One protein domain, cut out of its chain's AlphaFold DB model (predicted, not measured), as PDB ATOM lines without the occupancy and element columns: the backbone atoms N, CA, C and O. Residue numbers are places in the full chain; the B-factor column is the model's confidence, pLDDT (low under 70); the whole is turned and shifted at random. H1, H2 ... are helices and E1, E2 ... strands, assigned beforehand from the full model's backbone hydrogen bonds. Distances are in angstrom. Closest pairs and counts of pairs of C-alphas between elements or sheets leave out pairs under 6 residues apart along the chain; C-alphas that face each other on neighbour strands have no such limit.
ATOM      1  N   ASP A  15     128.605 128.473  94.465       53.59
ATOM      2  CA  ASP A  15     129.953 128.515  95.036       53.59
ATOM      3  C   ASP A  15     130.954 129.125  94.031       53.59
ATOM      4  O   ASP A  15     131.764 129.983  94.363       53.59
ATOM      5  N   SER A  16     130.814 128.790  92.743       57.91
ATOM      6  CA  SER A  16     131.738 129.208  91.682       57.91
ATOM      7  C   SER A  16     131.696 130.707  91.361       57.91
ATOM      8  O   SER A  16     132.718 131.261  90.961       57.91
ATOM      9  N   PHE A  17     130.555 131.386  91.515       58.25
ATOM     10  CA  PHE A  17     130.456 132.837  91.292       58.25
ATOM     11  C   PHE A  17     131.175 133.623  92.383       58.25
ATOM     12  O   PHE A  17     131.968 134.512  92.076       58.25
ATOM     13  N   GLU A  18     130.880 133.306  93.648       60.09
ATOM     14  CA  GLU A  18     131.462 133.987  94.801       60.09
ATOM     15  C   GLU A  18     132.971 133.747  94.820       60.09
ATOM     16  O   GLU A  18     133.726 134.715  94.902       60.09
ATOM     17  N   ASP A  19     133.412 132.511  94.562       63.53
ATOM     18  CA  ASP A  19     134.828 132.171  94.421       63.53
ATOM     19  C   ASP A  19     135.506 132.935  93.281       63.53
ATOM     20  O   ASP A  19     136.621 133.424  93.444       63.53
ATOM     21  N   SER A  20     134.847 133.098  92.130       64.94
ATOM     22  CA  SER A  20     135.422 133.813  90.979       64.94
ATOM     23  C   SER A  20     135.514 135.320  91.207       64.94
ATOM     24  O   SER A  20     136.507 135.946  90.831       64.94
ATOM     25  N   VAL A  21     134.489 135.912  91.826       65.12
ATOM     26  CA  VAL A  21     134.479 137.332  92.203       65.12
ATOM     27  C   VAL A  21     135.526 137.602  93.268       65.12
ATOM     28  O   VAL A  21     136.332 138.518  93.103       65.12
ATOM     29  N   ALA A  22     135.550 136.786  94.320       65.38
ATOM     30  CA  ALA A  22     136.543 136.870  95.375       65.38
ATOM     31  C   ALA A  22     137.945 136.691  94.792       65.38
ATOM     32  O   ALA A  22     138.808 137.523  95.035       65.38
ATOM     33  N   ALA A  23     138.172 135.693  93.937       67.44
ATOM     34  CA  ALA A  23     139.461 135.462  93.296       67.44
ATOM     35  C   ALA A  23     139.933 136.655  92.444       67.44
ATOM     36  O   ALA A  23     141.105 137.051  92.510       67.44
ATOM     37  N   ALA A  24     139.026 137.256  91.672       71.69
ATOM     38  CA  ALA A  24     139.314 138.432  90.861       71.69
ATOM     39  C   ALA A  24     139.644 139.663  91.722       71.69
ATOM     40  O   ALA A  24     140.614 140.374  91.439       71.69
ATOM     41  N   LEU A  25     138.871 139.901  92.787       69.62
ATOM     42  CA  LEU A  25     139.092 141.008  93.719       69.62
ATOM     43  C   LEU A  25     140.367 140.802  94.543       69.62
ATOM     44  O   LEU A  25     141.188 141.711  94.606       69.62
ATOM     45  N   ILE A  26     140.599 139.601  95.082       71.44
ATOM     46  CA  ILE A  26     141.826 139.228  95.802       71.44
ATOM     47  C   ILE A  26     143.045 139.462  94.918       71.44
ATOM     48  O   ILE A  26     144.010 140.065  95.369       71.44
ATOM     49  N   THR A  27     142.997 139.075  93.641       68.81
ATOM     50  CA  THR A  27     144.096 139.344  92.698       68.81
ATOM     51  C   THR A  27     144.379 140.839  92.550       68.81
ATOM     52  O   THR A  27     145.533 141.254  92.463       68.81
ATOM     53  N   CYS A  28     143.334 141.669  92.546       69.50
ATOM     54  CA  CYS A  28     143.494 143.117  92.503       69.50
ATOM     55  C   CYS A  28     144.035 143.674  93.830       69.50
ATOM     56  O   CYS A  28     144.864 144.582  93.808       69.50
ATOM     57  N   PHE A  29     143.633 143.120  94.975       70.19
ATOM     58  CA  PHE A  29     144.082 143.560  96.297       70.19
ATOM     59  C   PHE A  29     145.448 143.014  96.719       70.19
ATOM     60  O   PHE A  29     146.105 143.632  97.556       70.19
ATOM     61  N   GLU A  30     145.913 141.901  96.153       71.44
ATOM     62  CA  GLU A  30     147.166 141.278  96.567       71.44
ATOM     63  C   GLU A  30     148.348 142.203  96.254       71.44
ATOM     64  O   GLU A  30     148.543 142.683  95.133       71.44
ATOM     65  N   THR A  31     149.134 142.499  97.288       69.44
ATOM     66  CA  THR A  31     150.256 143.449  97.260       69.44
ATOM     67  C   THR A  31     151.609 142.752  97.318       69.44
ATOM     68  O   THR A  31     152.633 143.363  96.993       69.44
ATOM     69  N   ARG A  32     151.636 141.473  97.698       76.06
ATOM     70  CA  ARG A  32     152.849 140.667  97.806       76.06
ATOM     71  C   ARG A  32     153.248 140.152  96.433       76.06
ATOM     72  O   ARG A  32     152.874 139.067  96.014       76.06
ATOM     73  N   ILE A  33     154.045 140.938  95.724       80.56
ATOM     74  CA  ILE A  33     154.646 140.491  94.466       80.56
ATOM     75  C   ILE A  33     155.837 139.589  94.791       80.56
ATOM     76  O   ILE A  33     156.727 139.993  95.549       80.56
ATOM     77  N   LYS A  34     155.863 138.380  94.222       80.88
ATOM     78  CA  LYS A  34     156.943 137.410  94.430       80.88
ATOM     79  C   LYS A  34     158.286 138.030  94.047       80.88
ATOM     80  O   LYS A  34     158.548 138.356  92.889       80.88
ATOM     81  N   LYS A  35     159.153 138.218  95.043       67.75
ATOM     82  CA  LYS A  35     160.491 138.784  94.849       67.75
ATOM     83  C   LYS A  35     161.450 137.682  94.414       67.75
ATOM     84  O   LYS A  35     162.028 136.999  95.254       67.75
ATOM     85  N   ASN A  36     161.666 137.545  93.111       64.00
ATOM     86  CA  ASN A  36     162.701 136.655  92.593       64.00
ATOM     87  C   ASN A  36     164.048 137.403  92.581       64.00
ATOM     88  O   ASN A  36     164.222 138.384  91.856       64.00
ATOM     89  N   LYS A  37     165.014 136.979  93.409       48.44
ATOM     90  CA  LYS A  37     166.389 137.510  93.344       48.44
ATOM     91  C   LYS A  37     166.960 137.200  91.953       48.44
ATOM     92  O   LYS A  37     166.995 136.041  91.566       48.44
ATOM     93  N   GLY A  38     167.381 138.227  91.209       53.94
ATOM     94  CA  GLY A  38     167.836 138.082  89.817       53.94
ATOM     95  C   GLY A  38     166.726 138.160  88.761       53.94
ATOM     96  O   GLY A  38     166.988 137.926  87.585       53.94
ATOM     97  N   ALA A  39     165.498 138.506  89.160       61.50
ATOM     98  CA  ALA A  39     164.398 138.798  88.251       61.50
ATOM     99  C   ALA A  39     164.790 139.827  87.178       61.50
ATOM    100  O   ALA A  39     165.213 140.943  87.490       61.50
ATOM    101  N   GLY A  40     164.629 139.449  85.907       65.31
ATOM    102  CA  GLY A  40     164.852 140.348  84.780       65.31
ATOM    103  C   GLY A  40     163.842 141.507  84.740       65.31
ATOM    104  O   GLY A  40     162.791 141.453  85.375       65.31
ATOM    105  N   PRO A  41     164.083 142.549  83.925       75.06
ATOM    106  CA  PRO A  41     163.260 143.768  83.888       75.06
ATOM    107  C   PRO A  41     161.796 143.548  83.469       75.06
ATOM    108  O   PRO A  41     160.982 144.474  83.546       75.06
ATOM    109  N   ASN A  42     161.440 142.347  83.009       83.81
ATOM    110  CA  ASN A  42     160.096 141.993  82.559       83.81
ATOM    111  C   ASN A  42     159.240 141.317  83.632       83.81
ATOM    112  O   ASN A  42     158.045 141.184  83.406       83.81
ATOM    113  N   THR A  43     159.783 140.942  84.792       86.81
ATOM    114  CA  THR A  43     158.972 140.339  85.860       86.81
ATOM    115  C   THR A  43     157.937 141.313  86.401       86.81
ATOM    116  O   THR A  43     158.160 142.525  86.429       86.81
ATOM    117  N   LEU A  44     156.808 140.803  86.872       87.50
ATOM    118  CA  LEU A  44     155.767 141.614  87.482       87.50
ATOM    119  C   LEU A  44     156.336 142.524  88.585       87.50
ATOM    120  O   LEU A  44     157.215 142.138  89.353       87.50
ATOM    121  N   ASN A  45     155.859 143.765  88.627       89.12
ATOM    122  CA  ASN A  45     156.256 144.767  89.610       89.12
ATOM    123  C   ASN A  45     155.041 145.625  90.002       89.12
ATOM    124  O   ASN A  45     153.955 145.474  89.436       89.12
ATOM    125  N   LEU A  46     155.215 146.512  90.983       87.31
ATOM    126  CA  LEU A  46     154.103 147.286  91.543       87.31
ATOM    127  C   LEU A  46     153.455 148.226  90.517       87.31
ATOM    128  O   LEU A  46     152.235 148.341  90.484       87.31
ATOM    129  N   GLU A  47     154.253 148.858  89.655       89.88
ATOM    130  CA  GLU A  47     153.751 149.732  88.588       89.88
ATOM    131  C   GLU A  47     152.820 148.966  87.637       89.88
ATOM    132  O   GLU A  47     151.714 149.414  87.342       89.88
ATOM    133  N   ARG A  48     153.226 147.760  87.228       90.69
ATOM    134  CA  ARG A  48     152.442 146.871  86.360       90.69
ATOM    135  C   ARG A  48     151.175 146.365  87.040       90.69
ATOM    136  O   ARG A  48     150.116 146.354  86.419       90.69
ATOM    137  N   MET A  49     151.254 146.017  88.324       89.12
ATOM    138  CA  MET A  49     150.067 145.654  89.102       89.12
ATOM    139  C   MET A  49     149.080 146.814  89.226       89.12
ATOM    140  O   MET A  49     147.874 146.602  89.136       89.12
ATOM    141  N   ASN A  50     149.562 148.050  89.361       89.06
ATOM    142  CA  ASN A  50     148.686 149.219  89.401       89.06
ATOM    143  C   ASN A  50     147.937 149.437  88.074       89.06
ATOM    144  O   ASN A  50     146.787 149.870  88.107       89.06
ATOM    145  N   LEU A  51     148.528 149.080  86.924       91.31
ATOM    146  CA  LEU A  51     147.818 149.088  85.636       91.31
ATOM    147  C   LEU A  51     146.662 148.076  85.615       91.31
ATOM    148  O   LEU A  51     145.557 148.416  85.189       91.31
ATOM    149  N   ILE A  52     146.903 146.858  86.113       90.00
ATOM    150  CA  ILE A  52     145.879 145.806  86.220       90.00
ATOM    151  C   ILE A  52     144.739 146.272  87.133       90.00
ATOM    152  O   ILE A  52     143.577 146.234  86.726       90.00
ATOM    153  N   ARG A  53     145.070 146.787  88.325       87.94
ATOM    154  CA  ARG A  53     144.101 147.302  89.309       87.94
ATOM    155  C   ARG A  53     143.257 148.448  88.765       87.94
ATOM    156  O   ARG A  53     142.050 148.467  88.975       87.94
ATOM    157  N   GLY A  54     143.884 149.383  88.048       86.56
ATOM    158  CA  GLY A  54     143.201 150.559  87.507       86.56
ATOM    159  C   GLY A  54     142.141 150.221  86.455       86.56
ATOM    160  O   GLY A  54     141.144 150.932  86.341       86.56
ATOM    161  N   ILE A  55     142.328 149.135  85.698       90.19
ATOM    162  CA  ILE A  55     141.348 148.684  84.700       90.19
ATOM    163  C   ILE A  55     140.355 147.682  85.277       90.19
ATOM    164  O   ILE A  55     139.177 147.744  84.903       90.19
ATOM    165  N   GLY A  56     140.817 146.783  86.148       88.94
ATOM    166  CA  GLY A  56     140.052 145.669  86.696       88.94
ATOM    167  C   GLY A  56     139.783 144.556  85.670       88.94
ATOM    168  O   GLY A  56     139.430 144.861  84.523       88.94
ATOM    169  N   PRO A  57     139.935 143.270  86.035       90.69
ATOM    170  CA  PRO A  57     139.732 142.167  85.106       90.69
ATOM    171  C   PRO A  57     138.259 142.022  84.713       90.69
ATOM    172  O   PRO A  57     137.358 142.103  85.550       90.69
ATOM    173  N   TYR A  58     138.025 141.776  83.427       89.94
ATOM    174  CA  TYR A  58     136.777 141.245  82.898       89.94
ATOM    175  C   TYR A  58     136.855 139.717  82.852       89.94
ATOM    176  O   TYR A  58     137.699 139.166  82.149       89.94
ATOM    177  N   VAL A  59     135.986 139.043  83.597       87.62
ATOM    178  CA  VAL A  59     135.826 137.588  83.581       87.62
ATOM    179  C   VAL A  59     134.726 137.245  82.571       87.62
ATOM    180  O   VAL A  59     133.570 137.610  82.809       87.62
ATOM    181  N   PRO A  60     135.042 136.602  81.433       83.00
ATOM    182  CA  PRO A  60     134.048 136.269  80.415       83.00
ATOM    183  C   PRO A  60     132.997 135.279  80.930       83.00
ATOM    184  O   PRO A  60     133.306 134.398  81.728       83.00
ATOM    185  N   SER A  61     131.758 135.381  80.434       75.31
ATOM    186  CA  SER A  61     130.754 134.328  80.651       75.31
ATOM    187  C   SER A  61     131.156 133.049  79.909       75.31
ATOM    188  O   SER A  61     131.757 133.117  78.836       75.31
ATOM    189  N   LYS A  62     130.745 131.886  80.427       70.38
ATOM    190  CA  LYS A  62     130.963 130.566  79.808       70.38
ATOM    191  C   LYS A  62     130.407 130.447  78.382       70.38
ATOM    192  O   LYS A  62     130.878 129.628  77.606       70.38
ATOM    193  N   ASP A  63     129.397 131.255  78.059       69.50
ATOM    194  CA  ASP A  63     128.699 131.224  76.771       69.50
ATOM    195  C   ASP A  63     129.432 132.036  75.687       69.50
ATOM    196  O   ASP A  63     128.941 132.167  74.564       69.50
ATOM    197  N   ARG A  64     130.587 132.632  76.015       74.88
ATOM    198  CA  ARG A  64     131.404 133.390  75.066       74.88
ATOM    199  C   ARG A  64     132.402 132.465  74.395       74.88
ATOM    200  O   ARG A  64     133.110 131.702  75.046       74.88
ATOM    201  N   PHE A  65     132.466 132.575  73.078       72.12
ATOM    202  CA  PHE A  65     133.362 131.790  72.249       72.12
ATOM    203  C   PHE A  65     134.429 132.692  71.656       72.12
ATOM    204  O   PHE A  65     134.186 133.861  71.373       72.12
ATOM    205  N   ILE A  66     135.597 132.106  71.450       75.50
ATOM    206  CA  ILE A  66     136.702 132.727  70.735       75.50
ATOM    207  C   ILE A  66     136.993 131.926  69.473       75.50
ATOM    208  O   ILE A  66     136.770 130.712  69.408       75.50
ATOM    209  N   ILE A  67     137.529 132.613  68.481       71.62
ATOM    210  CA  ILE A  67     138.122 132.025  67.295       71.62
ATOM    211  C   ILE A  67     139.463 131.434  67.731       71.62
ATOM    212  O   ILE A  67     140.445 132.148  67.940       71.62
ATOM    213  N   ALA A  68     139.479 130.119  67.935       71.12
ATOM    214  CA  ALA A  68     140.703 129.356  68.119       71.12
ATOM    215  C   ALA A  68     141.205 128.851  66.752       71.12
ATOM    216  O   ALA A  68     140.375 128.568  65.878       71.12
ATOM    217  N   PRO A  69     142.525 128.671  66.569       71.00
ATOM    218  CA  PRO A  69     143.069 127.975  65.412       71.00
ATOM    219  C   PRO A  69     142.348 126.638  65.235       71.00
ATOM    220  O   PRO A  69     142.124 125.915  66.212       71.00
ATOM    221  N   SER A  70     141.932 126.313  64.008       53.81
ATOM    222  CA  SER A  70     141.176 125.088  63.743       53.81
ATOM    223  C   SER A  70     141.910 123.857  64.292       53.81
ATOM    224  O   SER A  70     143.140 123.777  64.283       53.81
ATOM    225  N   SER A  71     141.145 122.868  64.770       42.19
ATOM    226  CA  SER A  71     141.644 121.663  65.456       42.19
ATOM    227  C   SER A  71     142.483 120.708  64.584       42.19
ATOM    228  O   SER A  71     142.625 119.540  64.922       42.19
ATOM    229  N   THR A  72     142.999 121.177  63.448       40.28
ATOM    230  CA  THR A  72     143.880 120.451  62.523       40.28
ATOM    231  C   THR A  72     145.341 120.920  62.602       40.28
ATOM    232  O   THR A  72     146.112 120.636  61.696       40.28
ATOM    233  N   ASN A  73     145.747 121.597  63.689       42.62
ATOM    234  CA  ASN A  73     147.148 121.898  64.036       42.62
ATOM    235  C   ASN A  73     147.957 122.717  63.003       42.62
ATOM    236  O   ASN A  73     149.180 122.610  62.965       42.62
ATOM    237  N   ALA A  74     147.310 123.564  62.196       51.94
ATOM    238  CA  ALA A  74     148.005 124.387  61.193       51.94
ATOM    239  C   ALA A  74     147.569 125.867  61.147       51.94
ATOM    240  O   ALA A  74     147.950 126.580  60.224       51.94
ATOM    241  N   GLY A  75     146.757 126.332  62.102       64.56
ATOM    242  CA  GLY A  75     146.295 127.723  62.139       64.56
ATOM    243  C   GLY A  75     147.160 128.615  63.030       64.56
ATOM    244  O   GLY A  75     147.592 128.193  64.104       64.56
ATOM    245  N   ASP A  76     147.375 129.859  62.603       80.88
ATOM    246  CA  ASP A  76     147.888 130.921  63.469       80.88
ATOM    247  C   ASP A  76     146.766 131.448  64.381       80.88
ATOM    248  O   ASP A  76     145.580 131.331  64.065       80.88
ATOM    249  N   TRP A  77     147.128 132.025  65.530       87.88
ATOM    250  CA  TRP A  77     146.169 132.759  66.356       87.88
ATOM    251  C   TRP A  77     145.826 134.086  65.686       87.88
ATOM    252  O   TRP A  77     146.714 134.831  65.271       87.88
ATOM    253  N   GLU A  78     144.537 134.397  65.614       89.12
ATOM    254  CA  GLU A  78     144.028 135.543  64.863       89.12
ATOM    255  C   GLU A  78     143.070 136.386  65.712       89.12
ATOM    256  O   GLU A  78     142.617 135.980  66.785       89.12
ATOM    257  N   PHE A  79     142.817 137.600  65.244       90.25
ATOM    258  CA  PHE A  79     141.837 138.543  65.753       90.25
ATOM    259  C   PHE A  79     141.025 139.066  64.567       90.25
ATOM    260  O   PHE A  79     141.595 139.430  63.536       90.25
ATOM    261  N   ASP A  80     139.706 139.132  64.717       88.38
ATOM    262  CA  ASP A  80     138.806 139.585  63.659       88.38
ATOM    263  C   ASP A  80     138.820 141.113  63.525       88.38
ATOM    264  O   ASP A  80     137.956 141.829  64.019       88.38
ATOM    265  N   ILE A  81     139.828 141.624  62.828       89.69
ATOM    266  CA  ILE A  81     139.987 143.056  62.546       89.69
ATOM    267  C   ILE A  81     138.898 143.639  61.630       89.69
ATOM    268  O   ILE A  81     138.815 144.861  61.505       89.69
ATOM    269  N   ASN A  82     138.115 142.795  60.947       87.69
ATOM    270  CA  ASN A  82     137.088 143.250  60.009       87.69
ATOM    271  C   ASN A  82     135.800 143.599  60.752       87.69
ATOM    272  O   ASN A  82     135.153 144.594  60.428       87.69
ATOM    273  N   ASN A  83     135.441 142.788  61.750       86.25
ATOM    274  CA  ASN A  83     134.223 142.974  62.532       86.25
ATOM    275  C   ASN A  83     134.476 143.694  63.861       86.25
ATOM    276  O   ASN A  83     133.598 144.417  64.339       86.25
ATOM    277  N   ASP A  84     135.674 143.559  64.436       88.69
ATOM    278  CA  ASP A  84     136.009 144.138  65.729       88.69
ATOM    279  C   ASP A  84     137.132 145.187  65.655       88.69
ATOM    280  O   ASP A  84     138.231 144.918  65.167       88.69
ATOM    281  N   PRO A  85     136.925 146.399  66.211       91.75
ATOM    282  CA  PRO A  85     138.015 147.334  66.408       91.75
ATOM    283  C   PRO A  85     138.998 146.805  67.449       91.75
ATOM    284  O   PRO A  85     138.632 146.330  68.528       91.75
ATOM    285  N   LEU A  86     140.273 146.994  67.134       93.56
ATOM    286  CA  LEU A  86     141.389 146.676  68.003       93.56
ATOM    287  C   LEU A  86     141.285 147.412  69.358       93.56
ATOM    288  O   LEU A  86     141.270 148.648  69.381       93.56
ATOM    289  N   PRO A  87     141.256 146.689  70.494       94.25
ATOM    290  CA  PRO A  87     141.189 147.305  71.814       94.25
ATOM    291  C   PRO A  87     142.376 148.230  72.099       94.25
ATOM    292  O   PRO A  87     143.524 147.837  71.945       94.25
ATOM    293  N   THR A  88     142.138 149.441  72.602       95.94
ATOM    294  CA  THR A  88     143.240 150.313  73.055       95.94
ATOM    295  C   THR A  88     143.862 149.808  74.358       95.94
ATOM    296  O   THR A  88     145.079 149.843  74.531       95.94
ATOM    297  N   VAL A  89     143.016 149.340  75.278       96.44
ATOM    298  CA  VAL A  89     143.395 148.801  76.586       96.44
ATOM    299  C   VAL A  89     142.303 147.865  77.098       96.44
ATOM    300  O   VAL A  89     141.118 148.085  76.842       96.44
ATOM    301  N   GLY A  90     142.685 146.849  77.862       94.50
ATOM    302  CA  GLY A  90     141.758 146.010  78.607       94.50
ATOM    303  C   GLY A  90     142.481 145.044  79.534       94.50
ATOM    304  O   GLY A  90     143.701 144.914  79.497       94.50
ATOM    305  N   CYS A  91     141.718 144.384  80.393       94.19
ATOM    306  CA  CYS A  91     142.219 143.346  81.279       94.19
ATOM    307  C   CYS A  91     141.185 142.231  81.321       94.19
ATOM    308  O   CYS A  91     140.012 142.506  81.577       94.19
ATOM    309  N   VAL A  92     141.608 141.002  81.061       91.69
ATOM    310  CA  VAL A  92     140.758 139.811  81.179       91.69
ATOM    311  C   VAL A  92     141.224 138.966  82.350       91.69
ATOM    312  O   VAL A  92     142.409 138.975  82.679       91.69
ATOM    313  N   GLY A  93     140.291 138.270  82.987       87.94
ATOM    314  CA  GLY A  93     140.553 137.381  84.109       87.94
ATOM    315  C   GLY A  93     140.026 135.977  83.849       87.94
ATOM    316  O   GLY A  93     138.943 135.814  83.288       87.94
ATOM    317  N   PHE A  94     140.781 134.977  84.293       81.62
ATOM    318  CA  PHE A  94     140.448 133.565  84.172       81.62
ATOM    319  C   PHE A  94     140.661 132.873  85.513       81.62
ATOM    320  O   PHE A  94     141.743 132.947  86.101       81.62
ATOM    321  N   THR A  95     139.643 132.160  85.981       73.75
ATOM    322  CA  THR A  95     139.793 131.205  87.079       73.75
ATOM    323  C   THR A  95     140.555 129.985  86.585       73.75
ATOM    324  O   THR A  95     140.181 129.391  85.572       73.75
ATOM    325  N   LYS A  96     141.603 129.582  87.303       68.75
ATOM    326  CA  LYS A  96     142.350 128.364  86.983       68.75
ATOM    327  C   LYS A  96     141.831 127.208  87.835       68.75
ATOM    328  O   LYS A  96     142.001 127.189  89.049       68.75
ATOM    329  N   THR A  97     141.213 126.221  87.193       50.03
ATOM    330  CA  THR A  97     140.830 124.955  87.829       50.03
ATOM    331  C   THR A  97     141.978 123.943  87.708       50.03
ATOM    332  O   THR A  97     141.992 123.145  86.781       50.03
ATOM    333  N   VAL A  98     142.901 123.972  88.681       41.41
ATOM    334  CA  VAL A  98     143.883 122.914  89.042       41.41
ATOM    335  C   VAL A  98     145.113 122.698  88.126       41.41
ATOM    336  O   VAL A  98     145.030 122.734  86.907       41.41
ATOM    337  N   GLN A  99     146.256 122.469  88.806       37.22
ATOM    338  CA  GLN A  99     147.618 122.070  88.389       37.22
ATOM    339  C   GLN A  99     148.073 122.441  86.972       37.22
ATOM    340  O   GLN A  99     147.860 121.733  85.992       37.22
ATOM    341  N   VAL A 100     148.811 123.543  86.924       41.62
ATOM    342  CA  VAL A 100     149.482 124.058  85.738       41.62
ATOM    343  C   VAL A 100     150.767 123.246  85.480       41.62
ATOM    344  O   VAL A 100     151.478 122.940  86.442       41.62
ATOM    345  N   PRO A 101     151.091 122.878  84.223       43.44
ATOM    346  CA  PRO A 101     152.416 122.370  83.857       43.44
ATOM    347  C   PRO A 101     153.525 123.318  84.344       43.44
ATOM    348  O   PRO A 101     153.287 124.515  84.466       43.44
ATOM    349  N   SER A 102     154.748 122.820  84.560       45.19
ATOM    350  CA  SER A 102     155.899 123.568  85.118       45.19
ATOM    351  C   SER A 102     156.256 124.897  84.434       45.19
ATOM    352  O   SER A 102     157.055 125.661  84.971       45.19
ATOM    353  N   ASP A 103     155.683 125.163  83.260       50.16
ATOM    354  CA  ASP A 103     156.073 126.239  82.354       50.16
ATOM    355  C   ASP A 103     155.031 127.371  82.286       50.16
ATOM    356  O   ASP A 103     155.245 128.355  81.580       50.16
ATOM    357  N   GLU A 104     153.897 127.260  82.990       60.97
ATOM    358  CA  GLU A 104     152.960 128.379  83.136       60.97
ATOM    359  C   GLU A 104     152.776 128.779  84.600       60.97
ATOM    360  O   GLU A 104     152.922 127.974  85.516       60.97
ATOM    361  N   TYR A 105     152.444 130.055  84.816       60.59
ATOM    362  CA  TYR A 105     152.241 130.591  86.157       60.59
ATOM    363  C   TYR A 105     151.152 129.810  86.898       60.59
ATOM    364  O   TYR A 105     150.021 129.693  86.400       60.59
ATOM    365  N   GLY A 106     151.504 129.289  88.073       59.84
ATOM    366  CA  GLY A 106     150.566 128.684  89.006       59.84
ATOM    367  C   GLY A 106     149.576 129.721  89.539       59.84
ATOM    368  O   GLY A 106     149.730 130.924  89.333       59.84
ATOM    369  N   GLY A 107     148.497 129.254  90.166       68.12
ATOM    370  CA  GLY A 107     147.528 130.141  90.810       68.12
ATOM    371  C   GLY A 107     146.077 129.731  90.652       68.12
ATOM    372  O   GLY A 107     145.737 128.908  89.805       68.12
ATOM    373  N   PHE A 108     145.223 130.328  91.482       73.12
ATOM    374  CA  PHE A 108     143.767 130.164  91.423       73.12
ATOM    375  C   PHE A 108     143.119 131.148  90.435       73.12
ATOM    376  O   PHE A 108     142.017 130.907  89.939       73.12
ATOM    377  N   PHE A 109     143.812 132.242  90.100       82.06
ATOM    378  CA  PHE A 109     143.329 133.254  89.166       82.06
ATOM    379  C   PHE A 109     144.467 133.842  88.342       82.06
ATOM    380  O   PHE A 109     145.542 134.123  88.869       82.06
ATOM    381  N   GLN A 110     144.222 134.056  87.054       86.88
ATOM    382  CA  GLN A 110     145.165 134.671  86.131       86.88
ATOM    383  C   GLN A 110     144.519 135.860  85.432       86.88
ATOM    384  O   GLN A 110     143.356 135.815  85.044       86.88
ATOM    385  N   THR A 111     145.297 136.916  85.231       91.00
ATOM    386  CA  THR A 111     144.910 138.091  84.459       91.00
ATOM    387  C   THR A 111     145.832 138.285  83.271       91.00
ATOM    388  O   THR A 111     147.027 137.994  83.346       91.00
ATOM    389  N   ALA A 112     145.270 138.802  82.183       93.12
ATOM    390  CA  ALA A 112     146.013 139.305  81.040       93.12
ATOM    391  C   ALA A 112     145.574 140.745  80.768       93.12
ATOM    392  O   ALA A 112     144.493 141.006  80.235       93.12
ATOM    393  N   TYR A 113     146.422 141.688  81.166       95.88
ATOM    394  CA  TYR A 113     146.285 143.093  80.818       95.88
ATOM    395  C   TYR A 113     146.940 143.340  79.469       95.88
ATOM    396  O   TYR A 113     148.084 142.952  79.253       95.88
ATOM    397  N   VAL A 114     146.227 144.015  78.577       97.19
ATOM    398  CA  VAL A 114     146.679 144.333  77.228       97.19
ATOM    399  C   VAL A 114     146.511 145.826  76.997       97.19
ATOM    400  O   VAL A 114     145.465 146.391  77.314       97.19
ATOM    401  N   ARG A 115     147.521 146.472  76.411       97.50
ATOM    402  CA  ARG A 115     147.407 147.844  75.897       97.50
ATOM    403  C   ARG A 115     148.200 148.036  74.617       97.50
ATOM    404  O   ARG A 115     149.244 147.411  74.436       97.50
ATOM    405  N   GLN A 116     147.732 148.933  73.760       97.50
ATOM    406  CA  GLN A 116     148.505 149.379  72.605       97.50
ATOM    407  C   GLN A 116     149.803 150.039  73.075       97.50
ATOM    408  O   GLN A 116     149.816 150.819  74.030       97.50
ATOM    409  N   ALA A 117     150.900 149.713  72.401       95.44
ATOM    410  CA  ALA A 117     152.217 150.251  72.692       95.44
ATOM    411  C   ALA A 117     152.810 150.890  71.435       95.44
ATOM    412  O   ALA A 117     152.717 150.352  70.335       95.44
ATOM    413  N   ASN A 118     153.463 152.036  71.613       92.12
ATOM    414  CA  ASN A 118     154.060 152.781  70.502       92.12
ATOM    415  C   ASN A 118     155.525 152.397  70.272       92.12
ATOM    416  O   ASN A 118     156.032 152.478  69.156       92.12
ATOM    417  N   THR A 119     156.210 151.949  71.323       92.06
ATOM    418  CA  THR A 119     157.643 151.651  71.306       92.06
ATOM    419  C   THR A 119     157.904 150.246  71.830       92.06
ATOM    420  O   THR A 119     157.264 149.785  72.775       92.06
ATOM    421  N   LEU A 120     158.851 149.551  71.195       92.44
ATOM    422  CA  LEU A 120     159.342 148.260  71.662       92.44
ATOM    423  C   LEU A 120     160.677 148.473  72.403       92.44
ATOM    424  O   LEU A 120     161.536 149.181  71.872       92.44
ATOM    425  N   PRO A 121     160.887 147.904  73.605       89.94
ATOM    426  CA  PRO A 121     162.158 148.060  74.307       89.94
ATOM    427  C   PRO A 121     163.319 147.394  73.552       89.94
ATOM    428  O   PRO A 121     163.124 146.403  72.859       89.94
ATOM    429  N   LYS A 122     164.548 147.894  73.744       86.44
ATOM    430  CA  LYS A 122     165.746 147.467  72.987       86.44
ATOM    431  C   LYS A 122     166.049 145.965  73.042       86.44
ATOM    432  O   LYS A 122     166.615 145.428  72.102       86.44
ATOM    433  N   THR A 123     165.695 145.296  74.136       85.44
ATOM    434  CA  THR A 123     165.925 143.854  74.335       85.44
ATOM    435  C   THR A 123     164.865 142.976  73.666       85.44
ATOM    436  O   THR A 123     164.849 141.769  73.881       85.44
ATOM    437  N   TRP A 124     163.929 143.569  72.926       90.44
ATOM    438  CA  TRP A 124     162.843 142.868  72.256       90.44
ATOM    439  C   TRP A 124     162.910 143.101  70.749       90.44
ATOM    440  O   TRP A 124     163.268 144.179  70.275       90.44
ATOM    441  N   HIS A 125     162.509 142.088  69.993       91.69
ATOM    442  CA  HIS A 125     162.498 142.081  68.543       91.69
ATOM    443  C   HIS A 125     161.092 141.785  68.017       91.69
ATOM    444  O   HIS A 125     160.436 140.832  68.443       91.69
ATOM    445  N   ARG A 126     160.620 142.604  67.070       93.69
ATOM    446  CA  ARG A 126     159.346 142.356  66.385       93.69
ATOM    447  C   ARG A 126     159.525 141.222  65.380       93.69
ATOM    448  O   ARG A 126     160.346 141.337  64.482       93.69
ATOM    449  N   ARG A 127     158.711 140.172  65.505       93.38
ATOM    450  CA  ARG A 127     158.638 139.066  64.531       93.38
ATOM    451  C   ARG A 127     157.693 139.357  63.361       93.38
ATOM    452  O   ARG A 127     157.780 138.698  62.334       93.38
ATOM    453  N   SER A 128     156.806 140.340  63.510       93.25
ATOM    454  CA  SER A 128     155.889 140.784  62.459       93.25
ATOM    455  C   SER A 128     155.591 142.284  62.564       93.25
ATOM    456  O   SER A 128     155.823 142.914  63.604       93.25
ATOM    457  N   GLY A 129     155.093 142.858  61.467       92.56
ATOM    458  CA  GLY A 129     154.574 144.223  61.414       92.56
ATOM    459  C   GLY A 129     153.179 144.352  62.038       92.56
ATOM    460  O   GLY A 129     152.618 143.388  62.553       92.56
ATOM    461  N   GLY A 130     152.610 145.558  61.975       94.56
ATOM    462  CA  GLY A 130     151.259 145.847  62.465       94.56
ATOM    463  C   GLY A 130     151.217 146.596  63.799       94.56
ATOM    464  O   GLY A 130     152.195 147.238  64.199       94.56
ATOM    465  N   GLN A 131     150.057 146.548  64.456       97.31
ATOM    466  CA  GLN A 131     149.811 147.259  65.707       97.31
ATOM    467  C   GLN A 131     150.526 146.548  66.857       97.31
ATOM    468  O   GLN A 131     150.252 145.383  67.136       97.31
ATOM    469  N   LEU A 132     151.426 147.260  67.534       97.88
ATOM    470  CA  LEU A 132     152.155 146.734  68.684       97.88
ATOM    471  C   LEU A 132     151.306 146.829  69.956       97.88
ATOM    472  O   LEU A 132     150.628 147.833  70.202       97.88
ATOM    473  N   TYR A 133     151.425 145.793  70.779       98.25
ATOM    474  CA  TYR A 133     150.814 145.667  72.088       98.25
ATOM    475  C   TYR A 133     151.823 145.244  73.151       98.25
ATOM    476  O   TYR A 133     152.770 144.497  72.889       98.25
ATOM    477  N   GLU A 134     151.570 145.696  74.372       97.44
ATOM    478  CA  GLU A 134     152.138 145.149  75.598       97.44
ATOM    479  C   GLU A 134     151.092 144.242  76.251       97.44
ATOM    480  O   GLU A 134     149.923 144.623  76.361       97.44
ATOM    481  N   ILE A 135     151.524 143.062  76.698       96.19
ATOM    482  CA  ILE A 135     150.745 142.172  77.555       96.19
ATOM    483  C   ILE A 135     151.443 142.030  78.903       96.19
ATOM    484  O   ILE A 135     152.652 141.814  78.967       96.19
ATOM    485  N   ILE A 136     150.681 142.143  79.983       95.00
ATOM    486  CA  ILE A 136     151.126 141.853  81.342       95.00
ATOM    487  C   ILE A 136     150.265 140.703  81.843       95.00
ATOM    488  O   ILE A 136     149.046 140.838  81.941       95.00
ATOM    489  N   ILE A 137     150.908 139.582  82.143       91.19
ATOM    490  CA  ILE A 137     150.269 138.439  82.781       91.19
ATOM    491  C   ILE A 137     150.556 138.528  84.272       91.19
ATOM    492  O   ILE A 137     151.703 138.734  84.667       91.19
ATOM    493  N   ALA A 138     149.526 138.365  85.093       89.56
ATOM    494  CA  ALA A 138     149.682 138.207  86.531       89.56
ATOM    495  C   ALA A 138     148.823 137.039  87.010       89.56
ATOM    496  O   ALA A 138     147.651 136.952  86.646       89.56
ATOM    497  N   ALA A 139     149.402 136.149  87.804       87.62
ATOM    498  CA  ALA A 139     148.724 135.012  88.396       87.62
ATOM    499  C   ALA A 139     148.856 135.052  89.918       87.62
ATOM    500  O   ALA A 139     149.934 135.321  90.457       87.62
ATOM    501  N   SER A 140     147.735 134.816  90.588       82.75
ATOM    502  CA  SER A 140     147.620 134.862  92.040       82.75
ATOM    503  C   SER A 140     147.692 133.461  92.619       82.75
ATOM    504  O   SER A 140     146.866 132.602  92.301       82.75
ATOM    505  N   GLU A 141     148.653 133.258  93.508       76.62
ATOM    506  CA  GLU A 141     148.796 132.069  94.337       76.62
ATOM    507  C   GLU A 141     148.432 132.378  95.791       76.62
ATOM    508  O   GLU A 141     148.134 133.517  96.163       76.62
ATOM    509  N   ASN A 142     148.467 131.351  96.641       68.12
ATOM    510  CA  ASN A 142     148.322 131.536  98.077       68.12
ATOM    511  C   ASN A 142     149.448 132.464  98.571       68.12
ATOM    512  O   ASN A 142     150.602 132.050  98.685       68.12
ATOM    513  N   HIS A 143     149.086 133.711  98.894       71.00
ATOM    514  CA  HIS A 143     149.915 134.749  99.530       71.00
ATOM    515  C   HIS A 143     150.864 135.563  98.639       71.00
ATOM    516  O   HIS A 143     151.639 136.359  99.187       71.00
ATOM    517  N   PHE A 144     150.849 135.387  97.317       78.88
ATOM    518  CA  PHE A 144     151.600 136.255  96.411       78.88
ATOM    519  C   PHE A 144     151.016 136.302  94.996       78.88
ATOM    520  O   PHE A 144     150.295 135.404  94.572       78.88
ATOM    521  N   VAL A 145     151.403 137.336  94.246       83.62
ATOM    522  CA  VAL A 145     151.220 137.406  92.790       83.62
ATOM    523  C   VAL A 145     152.570 137.310  92.098       83.62
ATOM    524  O   VAL A 145     153.550 137.947  92.503       83.62
ATOM    525  N   GLU A 146     152.619 136.541  91.022       87.06
ATOM    526  CA  GLU A 146     153.742 136.511  90.096       87.06
ATOM    527  C   GLU A 146     153.275 136.682  88.656       87.06
ATOM    528  O   GLU A 146     152.084 136.697  88.355       87.06
ATOM    529  N   GLY A 147     154.225 136.880  87.756       88.19
ATOM    530  CA  GLY A 147     153.918 137.116  86.363       88.19
ATOM    531  C   GLY A 147     155.016 137.892  85.673       88.19
ATOM    532  O   GLY A 147     156.095 138.141  86.228       88.19
ATOM    533  N   ASP A 148     154.715 138.331  84.467       89.94
ATOM    534  CA  ASP A 148     155.651 139.046  83.630       89.94
ATOM    535  C   ASP A 148     154.965 139.860  82.540       89.94
ATOM    536  O   ASP A 148     153.753 139.837  82.322       89.94
ATOM    537  N   ARG A 149     155.803 140.614  81.846       92.81
ATOM    538  CA  ARG A 149     155.456 141.397  80.683       92.81
ATOM    539  C   ARG A 149     156.025 140.761  79.424       92.81
ATOM    540  O   ARG A 149     157.208 140.424  79.371       92.81
ATOM    541  N   SER A 150     155.227 140.767  78.365       93.69
ATOM    542  CA  SER A 150     155.668 140.475  77.002       93.69
ATOM    543  C   SER A 150     155.090 141.483  76.008       93.69
ATOM    544  O   SER A 150     154.317 142.371  76.371       93.69
ATOM    545  N   PHE A 151     155.475 141.351  74.741       96.50
ATOM    546  CA  PHE A 151     154.973 142.182  73.650       96.50
ATOM    547  C   PHE A 151     154.517 141.307  72.488       96.50
ATOM    548  O   PHE A 151     155.046 140.214  72.287       96.50
ATOM    549  N   PHE A 152     153.560 141.792  71.710       97.12
ATOM    550  CA  PHE A 152     153.066 141.106  70.519       97.12
ATOM    551  C   PHE A 152     152.544 142.119  69.497       97.12
ATOM    552  O   PHE A 152     152.266 143.270  69.836       97.12
ATOM    553  N   CYS A 153     152.433 141.703  68.242       97.38
ATOM    554  CA  CYS A 153     151.875 142.500  67.158       97.38
ATOM    555  C   CYS A 153     150.576 141.868  66.656       97.38
ATOM    556  O   CYS A 153     150.477 140.643  66.597       97.38
ATOM    557  N   VAL A 154     149.623 142.705  66.243       96.38
ATOM    558  CA  VAL A 154     148.486 142.286  65.415       96.38
ATOM    559  C   VAL A 154     148.702 142.807  64.000       96.38
ATOM    560  O   VAL A 154     148.830 144.020  63.803       96.38
ATOM    561  N   THR A 155     148.793 141.902  63.026       95.19
ATOM    562  CA  THR A 155     149.033 142.269  61.624       95.19
ATOM    563  C   THR A 155     147.793 142.893  60.983       95.19
ATOM    564  O   THR A 155     146.706 142.899  61.559       95.19
ATOM    565  N   LYS A 156     147.946 143.421  59.762       92.06
ATOM    566  CA  LYS A 156     146.826 143.973  58.985       92.06
ATOM    567  C   LYS A 156     145.839 142.914  58.504       92.06
ATOM    568  O   LYS A 156     144.794 143.276  57.996       92.06
ATOM    569  N   GLU A 157     146.190 141.642  58.634       90.31
ATOM    570  CA  GLU A 157     145.356 140.483  58.324       90.31
ATOM    571  C   GLU A 157     144.738 139.886  59.600       90.31
ATOM    572  O   GLU A 157     144.025 138.896  59.525       90.31
ATOM    573  N   GLY A 158     145.027 140.463  60.773       90.50
ATOM    574  CA  GLY A 158     144.510 139.998  62.058       90.50
ATOM    575  C   GLY A 158     145.376 138.955  62.762       90.50
ATOM    576  O   GLY A 158     145.030 138.538  63.863       90.50
ATOM    577  N   LYS A 159     146.529 138.558  62.210       92.88
ATOM    578  CA  LYS A 159     147.406 137.571  62.861       92.88
ATOM    579  C   LYS A 159     148.036 138.128  64.130       92.88
ATOM    580  O   LYS A 159     148.583 139.231  64.122       92.88
ATOM    581  N   VAL A 160     148.022 137.339  65.200       93.75
ATOM    582  CA  VAL A 160     148.633 137.671  66.490       93.75
ATOM    583  C   VAL A 160     150.000 137.003  66.577       93.75
ATOM    584  O   VAL A 160     150.102 135.780  66.601       93.75
ATOM    585  N   VAL A 161     151.063 137.808  66.626       94.88
ATOM    586  CA  VAL A 161     152.451 137.323  66.592       94.88
ATOM    587  C   VAL A 161     153.232 137.863  67.785       94.88
ATOM    588  O   VAL A 161     153.396 139.076  67.932       94.88
ATOM    589  N   ALA A 162     153.757 136.976  68.632       94.56
ATOM    590  CA  ALA A 162     154.553 137.379  69.787       94.56
ATOM    591  C   ALA A 162     155.886 138.003  69.350       94.56
ATOM    592  O   ALA A 162     156.534 137.527  68.412       94.56
ATOM    593  N   CYS A 163     156.312 139.058  70.045       94.31
ATOM    594  CA  CYS A 163     157.668 139.583  69.940       94.31
ATOM    595  C   CYS A 163     158.641 138.649  70.667       94.31
ATOM    596  O   CYS A 163     158.292 138.016  71.659       94.31
ATOM    597  N   GLU A 164     159.875 138.599  70.187       91.44
ATOM    598  CA  GLU A 164     160.934 137.755  70.737       91.44
ATOM    599  C   GLU A 164     161.836 138.572  71.657       91.44
ATOM    600  O   GLU A 164     162.228 139.688  71.311       91.44
ATOM    601  N   GLN A 165     162.194 138.028  72.816       86.62
ATOM    602  CA  GLN A 165     163.225 138.629  73.646       86.62
ATOM    603  C   GLN A 165     164.607 138.171  73.169       86.62
ATOM    604  O   GLN A 165     164.817 136.988  72.925       86.62
ATOM    605  N   ARG A 166     165.549 139.113  73.048       83.25
ATOM    606  CA  ARG A 166     166.941 138.846  72.676       83.25
ATOM    607  C   ARG A 166     167.872 139.413  73.734       83.25
ATOM    608  O   ARG A 166     167.887 140.623  73.967       83.25
ATOM    609  N   PHE A 167     168.658 138.542  74.355       73.44
ATOM    610  CA  PHE A 167     169.729 138.944  75.263       73.44
ATOM    611  C   PHE A 167     171.082 138.737  74.604       73.44
ATOM    612  O   PHE A 167     171.326 137.682  74.024       73.44
ATOM    613  N   ASP A 168     171.957 139.729  74.732       65.31
ATOM    614  CA  ASP A 168     173.361 139.574  74.377       65.31
ATOM    615  C   ASP A 168     174.074 138.866  75.531       65.31
ATOM    616  O   ASP A 168     174.212 139.416  76.629       65.31
ATOM    617  N   VAL A 169     174.469 137.613  75.315       59.06
ATOM    618  CA  VAL A 169     175.325 136.914  76.267       59.06
ATOM    619  C   VAL A 169     176.754 137.315  75.946       59.06
ATOM    620  O   VAL A 169     177.378 136.764  75.040       59.06
ATOM    621  N   ALA A 170     177.288 138.268  76.710       50.03
ATOM    622  CA  ALA A 170     178.712 138.572  76.701       50.03
ATOM    623  C   ALA A 170     179.490 137.378  77.286       50.03
ATOM    624  O   ALA A 170     179.854 137.346  78.462       50.03
ATOM    625  N   GLY A 171     179.711 136.351  76.466       46.00
ATOM    626  CA  GLY A 171     180.662 135.291  76.752       46.00
ATOM    627  C   GLY A 171     182.089 135.829  76.655       46.00
ATOM    628  O   GLY A 171     182.376 136.753  75.899       46.00
ATOM    629  N   ARG A 172     183.031 135.209  77.372       42.19
ATOM    630  CA  ARG A 172     184.483 135.486  77.267       42.19
ATOM    631  C   ARG A 172     185.067 135.269  75.853       42.19
ATOM    632  O   ARG A 172     186.252 135.511  75.645       42.19
ATOM    633  N   TYR A 173     184.253 134.846  74.888       45.47
ATOM    634  CA  TYR A 173     184.595 134.648  73.487       45.47
ATOM    635  C   TYR A 173     183.684 135.526  72.617       45.47
ATOM    636  O   TYR A 173     182.481 135.590  72.849       45.47
ATOM    637  N   LYS A 174     184.276 136.223  71.635       47.03
ATOM    638  CA  LYS A 174     183.681 137.249  70.749       47.03
ATOM    639  C   LYS A 174     182.625 136.719  69.753       47.03
ATOM    640  O   LYS A 174     182.601 137.132  68.597       47.03
ATOM    641  N   THR A 175     181.758 135.810  70.171       42.97
ATOM    642  CA  THR A 175     180.597 135.359  69.402       42.97
ATOM    643  C   THR A 175     179.366 135.569  70.268       42.97
ATOM    644  O   THR A 175     179.101 134.786  71.176       42.97
ATOM    645  N   SER A 176     178.639 136.660  70.021       45.97
ATOM    646  CA  SER A 176     177.371 136.940  70.692       45.97
ATOM    647  C   SER A 176     176.364 135.846  70.334       45.97
ATOM    648  O   SER A 176     175.837 135.782  69.224       45.97
ATOM    649  N   GLN A 177     176.124 134.928  71.268       51.22
ATOM    650  CA  GLN A 177     174.982 134.027  71.184       51.22
ATOM    651  C   GLN A 177     173.785 134.769  71.771       51.22
ATOM    652  O   GLN A 177     173.782 135.124  72.950       51.22
ATOM    653  N   TYR A 178     172.781 135.038  70.937       57.62
ATOM    654  CA  TYR A 178     171.518 135.580  71.419       57.62
ATOM    655  C   TYR A 178     170.744 134.467  72.126       57.62
ATOM    656  O   TYR A 178     170.395 133.469  71.498       57.62
ATOM    657  N   LEU A 179     170.440 134.642  73.412       64.38
ATOM    658  CA  LEU A 179     169.370 133.866  74.043       64.38
ATOM    659  C   LEU A 179     168.045 134.408  73.500       64.38
ATOM    660  O   LEU A 179     167.706 135.568  73.758       64.38
ATOM    661  N   THR A 180     167.351 133.585  72.717       77.62
ATOM    662  CA  THR A 180     166.023 133.872  72.167       77.62
ATOM    663  C   THR A 180     164.930 133.189  72.981       77.62
ATOM    664  O   THR A 180     165.164 132.184  73.654       77.62
ATOM    665  N   THR A 181     163.719 133.746  72.940       81.38
ATOM    666  CA  THR A 181     162.540 133.138  73.569       81.38
ATOM    667  C   THR A 181     162.198 131.803  72.887       81.38
ATOM    668  O   THR A 181     162.056 131.787  71.662       81.38
ATOM    669  N   PRO A 182     162.019 130.696  73.633       84.38
ATOM    670  CA  PRO A 182     161.616 129.411  73.066       84.38
ATOM    671  C   PRO A 182     160.305 129.494  72.272       84.38
ATOM    672  O   PRO A 182     159.363 130.184  72.665       84.38
ATOM    673  N   GLU A 183     160.196 128.731  71.182       85.31
ATOM    674  CA  GLU A 183     159.010 128.748  70.311       85.31
ATOM    675  C   GLU A 183     157.713 128.394  71.055       85.31
ATOM    676  O   GLU A 183     156.680 129.030  70.845       85.31
ATOM    677  N   LYS A 184     157.779 127.431  71.984       84.50
ATOM    678  CA  LYS A 184     156.647 127.050  72.840       84.50
ATOM    679  C   LYS A 184     156.116 128.240  73.646       84.50
ATOM    680  O   LYS A 184     154.905 128.441  73.718       84.50
ATOM    681  N   GLU A 185     157.010 129.051  74.212       83.38
ATOM    682  CA  GLU A 185     156.628 130.250  74.962       83.38
ATOM    683  C   GLU A 185     156.014 131.303  74.039       83.38
ATOM    684  O   GLU A 185     154.976 131.871  74.370       83.38
ATOM    685  N   LEU A 186     156.596 131.523  72.853       88.25
ATOM    686  CA  LEU A 186     156.040 132.445  71.857       88.25
ATOM    687  C   LEU A 186     154.610 132.049  71.470       88.25
ATOM    688  O   LEU A 186     153.719 132.896  71.491       88.25
ATOM    689  N   LYS A 187     154.365 130.763  71.200       87.25
ATOM    690  CA  LYS A 187     153.031 130.242  70.870       87.25
ATOM    691  C   LYS A 187     152.044 130.375  72.031       87.25
ATOM    692  O   LYS A 187     150.894 130.748  71.807       87.25
ATOM    693  N   GLY A 188     152.490 130.155  73.270       85.50
ATOM    694  CA  GLY A 188     151.679 130.410  74.465       85.50
ATOM    695  C   GLY A 188     151.296 131.888  74.622       85.50
ATOM    696  O   GLY A 188     150.157 132.205  74.971       85.50
ATOM    697  N   ARG A 189     152.212 132.813  74.302       88.81
ATOM    698  CA  ARG A 189     151.930 134.260  74.307       88.81
ATOM    699  C   ARG A 189     150.976 134.670  73.195       88.81
ATOM    700  O   ARG A 189     150.093 135.479  73.458       88.81
ATOM    701  N   GLU A 190     151.130 134.115  71.996       91.38
ATOM    702  CA  GLU A 190     150.209 134.324  70.869       91.38
ATOM    703  C   GLU A 190     148.786 133.889  71.241       91.38
ATOM    704  O   GLU A 190     147.841 134.655  71.048       91.38
ATOM    705  N   ALA A 191     148.653 132.718  71.876       88.00
ATOM    706  CA  ALA A 191     147.381 132.213  72.376       88.00
ATOM    707  C   ALA A 191     146.752 133.164  73.399       88.00
ATOM    708  O   ALA A 191     145.657 133.678  73.177       88.00
ATOM    709  N   MET A 192     147.457 133.457  74.495       88.06
ATOM    710  CA  MET A 192     146.929 134.318  75.558       88.06
ATOM    711  C   MET A 192     146.586 135.726  75.048       88.06
ATOM    712  O   MET A 192     145.561 136.288  75.429       88.06
ATOM    713  N   ALA A 193     147.413 136.293  74.167       91.88
ATOM    714  CA  ALA A 193     147.166 137.600  73.570       91.88
ATOM    715  C   ALA A 193     145.913 137.606  72.686       91.88
ATOM    716  O   ALA A 193     145.084 138.506  72.824       91.88
ATOM    717  N   SER A 194     145.740 136.600  71.820       91.00
ATOM    718  CA  SER A 194     144.545 136.481  70.979       91.00
ATOM    719  C   SER A 194     143.284 136.302  71.826       91.00
ATOM    720  O   SER A 194     142.324 137.050  71.651       91.00
ATOM    721  N   ILE A 195     143.320 135.402  72.814       89.00
ATOM    722  CA  ILE A 195     142.220 135.179  73.761       89.00
ATOM    723  C   ILE A 195     141.830 136.493  74.454       89.00
ATOM    724  O   ILE A 195     140.654 136.862  74.489       89.00
ATOM    725  N   ALA A 196     142.814 137.223  74.989       91.44
ATOM    726  CA  ALA A 196     142.574 138.477  75.690       91.44
ATOM    727  C   ALA A 196     141.960 139.541  74.775       91.44
ATOM    728  O   ALA A 196     140.959 140.151  75.145       91.44
ATOM    729  N   LEU A 197     142.514 139.750  73.577       93.75
ATOM    730  CA  LEU A 197     141.982 140.721  72.621       93.75
ATOM    731  C   LEU A 197     140.533 140.416  72.246       93.75
ATOM    732  O   LEU A 197     139.698 141.321  72.288       93.75
ATOM    733  N   GLN A 198     140.244 139.155  71.918       91.19
ATOM    734  CA  GLN A 198     138.908 138.722  71.530       91.19
ATOM    735  C   GLN A 198     137.915 138.976  72.666       91.19
ATOM    736  O   GLN A 198     136.942 139.688  72.456       91.19
ATOM    737  N   PHE A 199     138.197 138.536  73.898       90.88
ATOM    738  CA  PHE A 199     137.290 138.785  75.024       90.88
ATOM    739  C   PHE A 199     137.131 140.268  75.383       90.88
ATOM    740  O   PHE A 199     136.043 140.687  75.782       90.88
ATOM    741  N   ILE A 200     138.178 141.087  75.235       92.81
ATOM    742  CA  ILE A 200     138.065 142.536  75.454       92.81
ATOM    743  C   ILE A 200     137.149 143.158  74.398       92.81
ATOM    744  O   ILE A 200     136.261 143.939  74.752       92.81
ATOM    745  N   ALA A 201     137.337 142.822  73.120       90.94
ATOM    746  CA  ALA A 201     136.498 143.325  72.036       90.94
ATOM    747  C   ALA A 201     135.037 142.890  72.220       90.94
ATOM    748  O   ALA A 201     134.120 143.713  72.160       90.94
ATOM    749  N   ASP A 202     134.852 141.621  72.545       87.06
ATOM    750  CA  ASP A 202     133.585 140.939  72.738       87.06
ATOM    751  C   ASP A 202     132.794 141.454  73.959       87.06
ATOM    752  O   ASP A 202     131.562 141.514  73.936       87.06
ATOM    753  N   SER A 203     133.486 141.943  74.997       87.50
ATOM    754  CA  SER A 203     132.865 142.516  76.204       87.50
ATOM    755  C   SER A 203     131.908 143.684  75.923       87.50
ATOM    756  O   SER A 203     131.019 143.968  76.726       87.50
ATOM    757  N   ARG A 204     132.038 144.360  74.772       86.25
ATOM    758  CA  ARG A 204     131.163 145.477  74.369       86.25
ATOM    759  C   ARG A 204     129.729 145.032  74.084       86.25
ATOM    760  O   ARG A 204     128.824 145.862  74.184       86.25
ATOM    761  N   TYR A 205     129.537 143.753  73.774       83.88
ATOM    762  CA  TYR A 205     128.242 143.125  73.519       83.88
ATOM    763  C   TYR A 205     127.655 142.445  74.764       83.88
ATOM    764  O   TYR A 205     126.510 142.001  74.741       83.88
ATOM    765  N   CYS A 206     128.412 142.380  75.861       83.06
ATOM    766  CA  CYS A 206     127.995 141.700  77.082       83.06
ATOM    767  C   CYS A 206     127.400 142.664  78.102       83.06
ATOM    768  O   CYS A 206     127.898 143.772  78.310       83.06
TER     769      CYS A 206
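What this domain is: This is residues 15 to 206 of the 308 residues of an uncharacterized protein of Pseudomonas synxantha (UniProt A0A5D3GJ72). A twisted, antiparallel sheet of five strands, E1 to E5, curls round the long helix H3 on one face, while the shorter helices H1 and H2 cover part of the other face, giving three layers. From E5 the chain runs on into a thin hairpin, E6 and E7, that reaches away from this body along the longest axis. The printed part has 192 residues with three named helices and seven named strands, in the order H1 H2 E1 E2 E3 E4 E5 E6 E7 H3, and its class is mixed, helices and strands. The large sheet has the order E1 E2 E3 E4 E5, and E6 and E7 make a second, antiparallel sheet. The whole is compact, with a radius of gyration of the C-alphas of 17.1 A and spans of 59 by 42 by 32 A.

How they stand to each other: H1, residues 15 to 29, touches H2, residues 46 to 55, with its residues 28 to 29 alone; their closest C-alphas, those of Cys 28 and Arg 53, are 5.3 A apart, and they run opposite ways at a steep tilt of 48 degrees. The five-strand sheet is a meander, each strand the antiparallel neighbour of the one before: E1, residues 89 to 95, E2, residues 109 to 116, E3, residues 131 to 141, E4, residues 144 to 154, and E5, residues 160 to 162. E1 and E2 form a hairpin, with N 92 and O 112 3.0 A apart, within hydrogen-bond range. In the hairpin E2 and E3, N 113 and O 136 are within range at 2.9 A, in E3 and E4, N 135 and O 150 at 2.9 A, and in E4 and E5, N 153 and O 161 at 2.8 A. H1 and H2 lie on the same face of this sheet. H1 has a height over the sheet of 8.1 A and runs slantwise to the strands, at 54 degrees to E2 on the local plane; the C-alphas of Ala 23 and Phe 109 are the closest of H1 and E2, 6.1 A apart. H2, at a height of 8.7 A, runs across the strands, at 85 degrees to E2 on the local plane. E5 runs on into E6, residues 164 to 169, at 12 degrees, and E6 forms a hairpin with E7, residues 177 to 180, where N 167 and O 179 are within hydrogen-bond range at 3.2 A. H3, residues 183 to 205, is on the face opposite to H1 and H2, and the sheet curls round it; its closest C-alphas to E1 are those of Ala 196 and Val 92, 5.9 A, and to E5 those of Glu 190 and Ala 162, 5.4 A. Every O i to N i+4 pair is within hydrogen-bond range in H1 and H2, and 17 of 19 are in H3.

Where its parts are: H1 begins at C-alpha 15, (129.953, 128.515, 95.036), and is 20.7 A long; H2 is 14.5 A long. E1 measures 20.8 A, E2 23.7 A, E3 32.4 A and E4 31.7 A from first to last C-alpha, and E3 begins at C-alpha 131, (149.811, 147.259, 65.707). E6 is 15.4 A long. H3, 34.1 A long, ends at C-alpha 205, (128.242, 143.125, 73.519).

The domain as a whole: The two C-alphas farthest apart, those of Asp 15 and Lys 174, are 59.6 A apart. The printed part has no cut. The links H1 to H2, H2 to E1, E1 to E2 and E2 to E3 are long, the second with 33 residues. The mean pLDDT of the printed part is 79.3, and 51 residues are under 70, among them residues 15 to 23, 96 to 107 and 168 to 179.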